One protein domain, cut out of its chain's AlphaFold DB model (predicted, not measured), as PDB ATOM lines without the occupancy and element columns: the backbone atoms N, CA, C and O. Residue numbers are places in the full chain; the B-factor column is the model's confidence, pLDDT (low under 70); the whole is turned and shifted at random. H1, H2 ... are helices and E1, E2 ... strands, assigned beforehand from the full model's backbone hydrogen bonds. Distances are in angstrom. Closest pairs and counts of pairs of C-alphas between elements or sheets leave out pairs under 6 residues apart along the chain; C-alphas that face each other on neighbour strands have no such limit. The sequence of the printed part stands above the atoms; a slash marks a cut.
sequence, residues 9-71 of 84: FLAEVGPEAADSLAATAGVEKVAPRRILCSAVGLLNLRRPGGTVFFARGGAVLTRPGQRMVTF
ATOM      1  N   PHE A   9     205.162 253.160 267.023       89.31
ATOM      2  CA  PHE A   9     204.416 254.396 267.129       89.31
ATOM      3  C   PHE A   9     205.177 255.532 266.468       89.31
ATOM      4  O   PHE A   9     206.361 255.733 266.743       89.31
ATOM      5  N   LEU A  10     204.486 256.291 265.628       90.25
ATOM      6  CA  LEU A  10     205.028 257.448 264.933       90.25
ATOM      7  C   LEU A  10     204.440 258.725 265.526       90.25
ATOM      8  O   LEU A  10     203.223 258.856 265.631       90.25
ATOM      9  N   ALA A  11     205.296 259.679 265.871       89.56
ATOM     10  CA  ALA A  11     204.883 261.028 266.234       89.56
ATOM     11  C   ALA A  11     205.492 262.057 265.291       89.56
ATOM     12  O   ALA A  11     206.655 261.933 264.901       89.56
ATOM     13  N   GLU A  12     204.727 263.105 264.987       88.25
ATOM     14  CA  GLU A  12     205.261 264.331 264.402       88.25
ATOM     15  C   GLU A  12     205.618 265.311 265.523       88.25
ATOM     16  O   GLU A  12     204.815 265.588 266.416       88.25
ATOM     17  N   VAL A  13     206.846 265.820 265.496       84.50
ATOM     18  CA  VAL A  13     207.419 266.663 266.550       84.50
ATOM     19  C   VAL A  13     208.150 267.858 265.952       84.50
ATOM     20  O   VAL A  13     208.537 267.852 264.785       84.50
ATOM     21  N   GLY A  14     208.359 268.898 266.758       82.56
ATOM     22  CA  GLY A  14     209.348 269.924 266.428       82.56
ATOM     23  C   GLY A  14     210.781 269.390 266.589       82.56
ATOM     24  O   GLY A  14     210.974 268.443 267.355       82.56
ATOM     25  N   PRO A  15     211.780 270.004 265.929       77.62
ATOM     26  CA  PRO A  15     213.176 269.556 265.981       77.62
ATOM     27  C   PRO A  15     213.725 269.487 267.414       77.62
ATOM     28  O   PRO A  15     214.289 268.472 267.805       77.62
ATOM     29  N   GLU A  16     213.430 270.487 268.251       77.12
ATOM     30  CA  GLU A  16     213.848 270.508 269.665       77.12
ATOM     31  C   GLU A  16     213.300 269.320 270.479       77.12
ATOM     32  O   GLU A  16     213.981 268.760 271.340       77.12
ATOM     33  N   ALA A  17     212.056 268.910 270.206       77.94
ATOM     34  CA  ALA A  17     211.450 267.757 270.861       77.94
ATOM     35  C   ALA A  17     212.030 266.445 270.316       77.94
ATOM     36  O   ALA A  17     212.247 265.523 271.096       77.94
ATOM     37  N   ALA A  18     212.322 266.369 269.013       79.06
ATOM     38  CA  ALA A  18     213.024 265.241 268.399       79.06
ATOM     39  C   ALA A  18     214.354 264.955 269.107       79.06
ATOM     40  O   ALA A  18     214.556 263.838 269.587       79.06
ATOM     41  N   ASP A  19     215.190 265.977 269.271       77.12
ATOM     42  CA  ASP A  19     216.496 265.844 269.917       77.12
ATOM     43  C   ASP A  19     216.368 265.473 271.402       77.12
ATOM     44  O   ASP A  19     217.047 264.567 271.887       77.12
ATOM     45  N   SER A  20     215.434 266.103 272.126       77.75
ATOM     46  CA  SER A  20     215.172 265.788 273.541       77.75
ATOM     47  C   SER A  20     214.705 264.344 273.755       77.75
ATOM     48  O   SER A  20     214.958 263.750 274.806       77.75
ATOM     49  N   LEU A  21     213.992 263.777 272.785       79.00
ATOM     50  CA  LEU A  21     213.416 262.441 272.870       79.00
ATOM     51  C   LEU A  21     214.386 261.364 272.359       79.00
ATOM     52  O   LEU A  21     214.323 260.243 272.860       79.00
ATOM     53  N   ALA A  22     215.316 261.704 271.457       81.38
ATOM     54  CA  ALA A  22     216.275 260.789 270.824       81.38
ATOM     55  C   ALA A  22     217.104 259.956 271.812       81.38
ATOM     56  O   ALA A  22     217.391 258.791 271.558       81.38
ATOM     57  N   ALA A  23     217.452 260.536 272.961       81.00
ATOM     58  CA  ALA A  23     218.227 259.859 273.998       81.00
ATOM     59  C   ALA A  23     217.410 258.843 274.825       81.00
ATOM     60  O   ALA A  23     217.964 258.163 275.691       81.00
ATOM     61  N   THR A  24     216.093 258.735 274.610       83.00
ATOM     62  CA  THR A  24     215.245 257.836 275.401       83.00
ATOM     63  C   THR A  24     215.327 256.405 274.878       83.00
ATOM     64  O   THR A  24     215.012 256.130 273.721       83.00
ATOM     65  N   ALA A  25     215.671 255.462 275.757       82.12
ATOM     66  CA  ALA A  25     215.695 254.042 275.419       82.12
ATOM     67  C   ALA A  25     214.340 253.574 274.856       82.12
ATOM     68  O   ALA A  25     213.298 253.761 275.487       82.12
ATOM     69  N   GLY A  26     214.364 252.934 273.686       79.25
ATOM     70  CA  GLY A  26     213.166 252.474 272.977       79.25
ATOM     71  C   GLY A  26     212.638 253.445 271.916       79.25
ATOM     72  O   GLY A  26     211.709 253.069 271.196       79.25
ATOM     73  N   VAL A  27     213.240 254.636 271.779       85.25
ATOM     74  CA  VAL A  27     213.195 255.409 270.530       85.25
ATOM     75  C   VAL A  27     214.078 254.704 269.508       85.25
ATOM     76  O   VAL A  27     215.248 254.431 269.761       85.25
ATOM     77  N   GLU A  28     213.495 254.364 268.364       84.25
ATOM     78  CA  GLU A  28     214.149 253.551 267.337       84.25
ATOM     79  C   GLU A  28     214.760 254.408 266.233       84.25
ATOM     80  O   GLU A  28     215.830 254.088 265.721       84.25
ATOM     81  N   LYS A  29     214.067 255.482 265.837       84.44
ATOM     82  CA  LYS A  29     214.529 256.425 264.815       84.44
ATOM     83  C   LYS A  29     214.042 257.833 265.123       84.44
ATOM     84  O   LYS A  29     212.903 258.020 265.552       84.44
ATOM     85  N   VAL A  30     214.888 258.812 264.827       82.25
ATOM     86  CA  VAL A  30     214.564 260.238 264.896       82.25
ATOM     87  C   VAL A  30     214.900 260.871 263.557       82.25
ATOM     88  O   VAL A  30     215.989 260.678 263.028       82.25
ATOM     89  N   ALA A  31     213.946 261.619 263.021       81.31
ATOM     90  CA  ALA A  31     214.096 262.478 261.861       81.31
ATOM     91  C   ALA A  31     213.716 263.915 262.263       81.31
ATOM     92  O   ALA A  31     213.035 264.098 263.276       81.31
ATOM     93  N   PRO A  32     214.073 264.947 261.472       76.00
ATOM     94  CA  PRO A  32     213.963 266.358 261.872       76.00
ATOM     95  C   PRO A  32     212.586 266.813 262.376       76.00
ATOM     96  O   PRO A  32     212.469 267.849 263.026       76.00
ATOM     97  N   ARG A  33     211.524 266.069 262.046       83.94
ATOM     98  CA  ARG A  33     210.151 266.351 262.477       83.94
ATOM     99  C   ARG A  33     209.370 265.115 262.907       83.94
ATOM    100  O   ARG A  33     208.147 265.174 263.009       83.94
ATOM    101  N   ARG A  34     210.037 263.971 263.070       87.00
ATOM    102  CA  ARG A  34     209.368 262.686 263.296       87.00
ATOM    103  C   ARG A  34     210.162 261.803 264.233       87.00
ATOM    104  O   ARG A  34     211.385 261.773 264.179       87.00
ATOM    105  N   ILE A  35     209.451 261.039 265.047       88.12
ATOM    106  CA  ILE A  35     210.053 260.046 265.929       88.12
ATOM    107  C   ILE A  35     209.298 258.747 265.784       88.12
ATOM    108  O   ILE A  35     208.069 258.723 265.841       88.12
ATOM    109  N   LEU A  36     210.062 257.674 265.650       88.88
ATOM    110  CA  LEU A  36     209.574 256.316 265.683       88.88
ATOM    111  C   LEU A  36     209.973 255.670 267.004       88.88
ATOM    112  O   LEU A  36     211.149 255.654 267.374       88.88
ATOM    113  N   CYS A  37     208.983 255.149 267.715       88.56
ATOM    114  CA  CYS A  37     209.137 254.641 269.065       88.56
ATOM    115  C   CYS A  37     208.469 253.273 269.198       88.56
ATOM    116  O   CYS A  37     207.383 253.052 268.664       88.56
ATOM    117  N   SER A  38     209.091 252.363 269.938       87.25
ATOM    118  CA  SER A  38     208.450 251.107 270.335       87.25
ATOM    119  C   SER A  38     207.437 251.337 271.462       87.25
ATOM    120  O   SER A  38     207.486 252.346 272.175       87.25
ATOM    121  N   ALA A  39     206.568 250.356 271.711       84.12
ATOM    122  CA  ALA A  39     205.725 250.328 272.910       84.12
ATOM    123  C   ALA A  39     206.533 250.506 274.215       84.12
ATOM    124  O   ALA A  39     206.101 251.205 275.132       84.12
ATOM    125  N   VAL A  40     207.736 249.924 274.291       83.88
ATOM    126  CA  VAL A  40     208.647 250.078 275.441       83.88
ATOM    127  C   VAL A  40     209.175 251.510 275.532       83.88
ATOM    128  O   VAL A  40     209.207 252.090 276.618       83.88
ATOM    129  N   GLY A  41     209.534 252.111 274.397       86.50
ATOM    130  CA  GLY A  41     209.971 253.501 274.340       86.50
ATOM    131  C   GLY A  41     208.905 254.464 274.858       86.50
ATOM    132  O   GLY A  41     209.214 255.317 275.687       86.50
ATOM    133  N   LEU A  42     207.631 254.270 274.494       86.69
ATOM    134  CA  LEU A  42     206.522 255.056 275.054       86.69
ATOM    135  C   LEU A  42     206.446 254.974 276.585       86.69
ATOM    136  O   LEU A  42     206.183 255.979 277.244       86.69
ATOM    137  N   LEU A  43     206.695 253.806 277.178       83.81
ATOM    138  CA  LEU A  43     206.720 253.667 278.637       83.81
ATOM    139  C   LEU A  43     207.904 254.417 279.258       83.81
ATOM    140  O   LEU A  43     207.743 255.046 280.306       83.81
ATOM    141  N   ASN A  44     209.063 254.408 278.599       85.50
ATOM    142  CA  ASN A  44     210.259 255.111 279.060       85.50
ATOM    143  C   ASN A  44     210.143 256.631 278.924       85.50
ATOM    144  O   ASN A  44     210.663 257.352 279.770       85.50
ATOM    145  N   LEU A  45     209.383 257.129 277.945       82.38
ATOM    146  CA  LEU A  45     209.106 258.561 277.775       82.38
ATOM    147  C   LEU A  45     208.400 259.200 278.980       82.38
ATOM    148  O   LEU A  45     208.448 260.426 279.131       82.38
ATOM    149  N   ARG A  46     207.803 258.384 279.862       78.25
ATOM    150  CA  ARG A  46     207.259 258.817 281.158       78.25
ATOM    151  C   ARG A  46     208.337 259.313 282.130       78.25
ATOM    152  O   ARG A  46     208.022 259.962 283.124       78.25
ATOM    153  N   ARG A  47     209.617 259.012 281.894       75.62
ATOM    154  CA  ARG A  47     210.703 259.317 282.831       75.62
ATOM    155  C   ARG A  47     211.798 260.179 282.183       75.62
ATOM    156  O   ARG A  47     212.208 259.867 281.069       75.62
ATOM    157  N   PRO A  48     212.324 261.201 282.886       68.12
ATOM    158  CA  PRO A  48     211.759 261.863 284.066       68.12
ATOM    159  C   PRO A  48     210.723 262.935 283.669       68.12
ATOM    160  O   PRO A  48     210.945 263.721 282.752       68.12
ATOM    161  N   GLY A  49     209.589 262.985 284.375       77.88
ATOM    162  CA  GLY A  49     208.642 264.112 284.305       77.88
ATOM    163  C   GLY A  49     207.662 264.119 283.125       77.88
ATOM    164  O   GLY A  49     206.990 265.126 282.910       77.88
ATOM    165  N   GLY A  50     207.559 263.024 282.366       85.12
ATOM    166  CA  GLY A  50     206.559 262.869 281.308       85.12
ATOM    167  C   GLY A  50     205.338 262.081 281.775       85.12
ATOM    168  O   GLY A  50     205.458 261.118 282.525       85.12
ATOM    169  N   THR A  51     204.152 262.429 281.283       88.50
ATOM    170  CA  THR A  51     202.957 261.586 281.418       88.50
ATOM    171  C   THR A  51     202.537 261.092 280.046       88.50
ATOM    172  O   THR A  51     202.382 261.895 279.124       88.50
ATOM    173  N   VAL A  52     202.355 259.775 279.918       90.06
ATOM    174  CA  VAL A  52     201.889 259.139 278.680       90.06
ATOM    175  C   VAL A  52     200.494 258.570 278.884       90.06
ATOM    176  O   VAL A  52     200.312 257.666 279.706       90.06
ATOM    177  N   PHE A  53     199.540 259.077 278.110       89.75
ATOM    178  CA  PHE A  53     198.166 258.590 278.029       89.75
ATOM    179  C   PHE A  53     198.029 257.667 276.824       89.75
ATOM    180  O   PHE A  53     198.454 258.025 275.731       89.75
ATOM    181  N   PHE A  54     197.434 256.493 277.013       88.12
ATOM    182  CA  PHE A  54     197.150 255.572 275.916       88.12
ATOM    183  C   PHE A  54     195.717 255.771 275.431       88.12
ATOM    184  O   PHE A  54     194.795 255.877 276.239       88.12
ATOM    185  N   ALA A  55     195.541 255.814 274.115       84.62
ATOM    186  CA  ALA A  55     194.250 255.897 273.449       84.62
ATOM    187  C   ALA A  55     194.150 254.788 272.395       84.62
ATOM    188  O   ALA A  55     195.134 254.126 272.064       84.62
ATOM    189  N   ARG A  56     192.950 254.555 271.858       84.06
ATOM    190  CA  ARG A  56     192.765 253.528 270.829       84.06
ATOM    191  C   ARG A  56     193.575 253.901 269.579       84.06
ATOM    192  O   ARG A  56     193.252 254.888 268.926       84.06
ATOM    193  N   GLY A  57     194.602 253.108 269.264       84.50
ATOM    194  CA  GLY A  57     195.489 253.320 268.116       84.50
ATOM    195  C   GLY A  57     196.603 254.347 268.334       84.50
ATOM    196  O   GLY A  57     197.127 254.876 267.354       84.50
ATOM    197  N   GLY A  58     196.963 254.678 269.578       90.31
ATOM    198  CA  GLY A  58     198.039 255.636 269.815       90.31
ATOM    199  C   GLY A  58     198.315 255.979 271.275       90.31
ATOM    200  O   GLY A  58     197.795 255.371 272.213       90.31
ATOM    201  N   ALA A  59     199.145 256.997 271.463       91.56
ATOM    202  CA  ALA A  59     199.485 257.533 272.770       91.56
ATOM    203  C   ALA A  59     199.744 259.039 272.706       91.56
ATOM    204  O   ALA A  59     200.037 259.600 271.656       91.56
ATOM    205  N   VAL A  60     199.666 259.706 273.847       90.69
ATOM    206  CA  VAL A  60     199.943 261.135 273.981       90.69
ATOM    207  C   VAL A  60     200.958 261.331 275.093       90.69
ATOM    208  O   VAL A  60     200.703 260.927 276.226       90.69
ATOM    209  N   LEU A  61     202.086 261.970 274.786       90.19
ATOM    210  CA  LEU A  61     203.085 262.402 275.757       90.19
ATOM    211  C   LEU A  61     202.866 263.873 276.108       90.19
ATOM    212  O   LEU A  61     202.786 264.745 275.242       90.19
ATOM    213  N   THR A  62     202.853 264.147 277.405       89.06
ATOM    214  CA  THR A  62     202.855 265.498 277.967       89.06
ATOM    215  C   THR A  62     204.048 265.656 278.899       89.06
ATOM    216  O   THR A  62     204.372 264.740 279.656       89.06
ATOM    217  N   ARG A  63     204.716 266.809 278.837       86.62
ATOM    218  CA  ARG A  63     205.822 267.192 279.721       86.62
ATOM    219  C   ARG A  63     205.656 268.663 280.109       86.62
ATOM    220  O   ARG A  63     205.268 269.455 279.247       86.62
ATOM    221  N   PRO A  64     205.935 269.052 281.364       83.69
ATOM    222  CA  PRO A  64     205.908 270.456 281.762       83.69
ATOM    223  C   PRO A  64     206.786 271.313 280.841       83.69
ATOM    224  O   PRO A  64     207.921 270.947 280.547       83.69
ATOM    225  N   GLY A  65     206.249 272.437 280.362       82.81
ATOM    226  CA  GLY A  65     206.974 273.362 279.482       82.81
ATOM    227  C   GLY A  65     207.185 272.880 278.040       82.81
ATOM    228  O   GLY A  65     207.808 273.596 277.264       82.81
ATOM    229  N   GLN A  66     206.663 271.711 277.654       81.88
ATOM    230  CA  GLN A  66     206.739 271.203 276.281       81.88
ATOM    231  C   GLN A  66     205.352 271.106 275.648       81.88
ATOM    232  O   GLN A  66     204.337 270.919 276.323       81.88
ATOM    233  N   ARG A  67     205.308 271.202 274.315       84.38
ATOM    234  CA  ARG A  67     204.090 270.898 273.561       84.38
ATOM    235  C   ARG A  67     203.758 269.414 273.692       84.38
ATOM    236  O   ARG A  67     204.642 268.568 273.781       84.38
ATOM    237  N   MET A  68     202.465 269.122 273.680       89.19
ATOM    238  CA  MET A  68     201.957 267.757 273.641       89.19
ATOM    239  C   MET A  68     202.439 267.049 272.369       89.19
ATOM    240  O   MET A  68     202.404 267.634 271.286       89.19
ATOM    241  N   VAL A  69     202.873 265.796 272.508       88.81
ATOM    242  CA  VAL A  69     203.301 264.954 271.386       88.81
ATOM    243  C   VAL A  69     202.325 263.799 271.235       88.81
ATOM    244  O   VAL A  69     202.158 263.000 272.157       88.81
ATOM    245  N   THR A  70     201.698 263.705 270.066       91.38
ATOM    246  CA  THR A  70     200.764 262.628 269.734       91.38
ATOM    247  C   THR A  70     201.475 261.569 268.909       91.38
ATOM    248  O   THR A  70     202.106 261.870 267.900       91.38
ATOM    249  N   PHE A  71     201.342 260.328 269.350       91.31
ATOM    250  CA  PHE A  71     201.873 259.131 268.729       91.31
ATOM    251  C   PHE A  71     200.726 258.318 268.132       91.31
ATOM    252  O   PHE A  71     199.772 257.992 268.839       91.31
TER     253      PHE A  71
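This is residues 9 to 71 of the 84 residues of an uncharacterized protein of Nocardiopsis arvandica (UniProt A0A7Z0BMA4). Two small three-stranded sheets meet along their edge strands E1 and E6 and make an open V; H2 sits between the two sheets, and H1 covers the E3 and E2 part of the first sheet on the same face as H2. The 63 printed residues have two named helices and six named strands, in the order E1 H1 E2 E3 H2 E4 E5 E6. The sheets run E1 E3 E2 and E4 E5 E6, both all antiparallel, and the class is mixed, helices and strands. The whole is compact and rounded, with a radius of gyration of the C-alphas of 10.1 A and spans of 26 by 23 by 18 A.

Begin with E3, residues 34 to 38, the inner strand between E1, residues 9 to 12, and E2, residues 27 to 31. Look for N 9 and O 37 at 2.8 A between E1 and E3, and for N 31 and O 34 at 2.8 A in the hairpin of E2 and E3. H1, residues 15 to 22, is on this sheet at a height over the sheet of 8.4 A; it is over E3, along the strands at 19 degrees on the local plane, and only just not over E2, on which 2 of its 8 C-alphas fall. Its closest C-alphas to E2 are those of Ala 22 and Val 30, 6.2 A apart. E1, H1 and E2 form a split strand-helix-strand unit, two strands running the same way with E3 between them, and its crossover is right-handed. E1 and E6, residues 69 to 71, have 8 pairs of C-alphas within 8 A; find the closest, the C-alphas of Ala 11 and Phe 71, 4.3 A apart. E6, E5, residues 58 to 62, and E4, residues 51 to 55, are a meander, each strand the antiparallel neighbour of the one before; N 71 and O 59 are 2.7 A apart, and N 53 and O 60 are 2.9 A apart. H2, residues 39 to 44, is on this sheet over E5, along the strands at 11 degrees on the local plane, at a height over the sheet of 9.7 A. H2 is also on the first sheet, on the same face as H1, at a height over the sheet of 4.3 A, only just above the sheet's level. H1 and H2 are apart. In H1 and H2 every O i to N i+4 pair is within hydrogen-bond range.

Find C-alpha 9 at (204.416, 254.396, 267.129), where E1 begins. E3 is 13.6 A long, E5 13.7 A, E4 13.1 A and H1 10.5 A. E6 ends at C-alpha 71, at (201.873, 259.131, 268.729).

The C-alphas farthest apart are those of Glu 16 and Arg 56, at 27.1 A. The printed part has no cut, and no link is long. The mean pLDDT of the printed part is 84.3, and residue 48 is under 70.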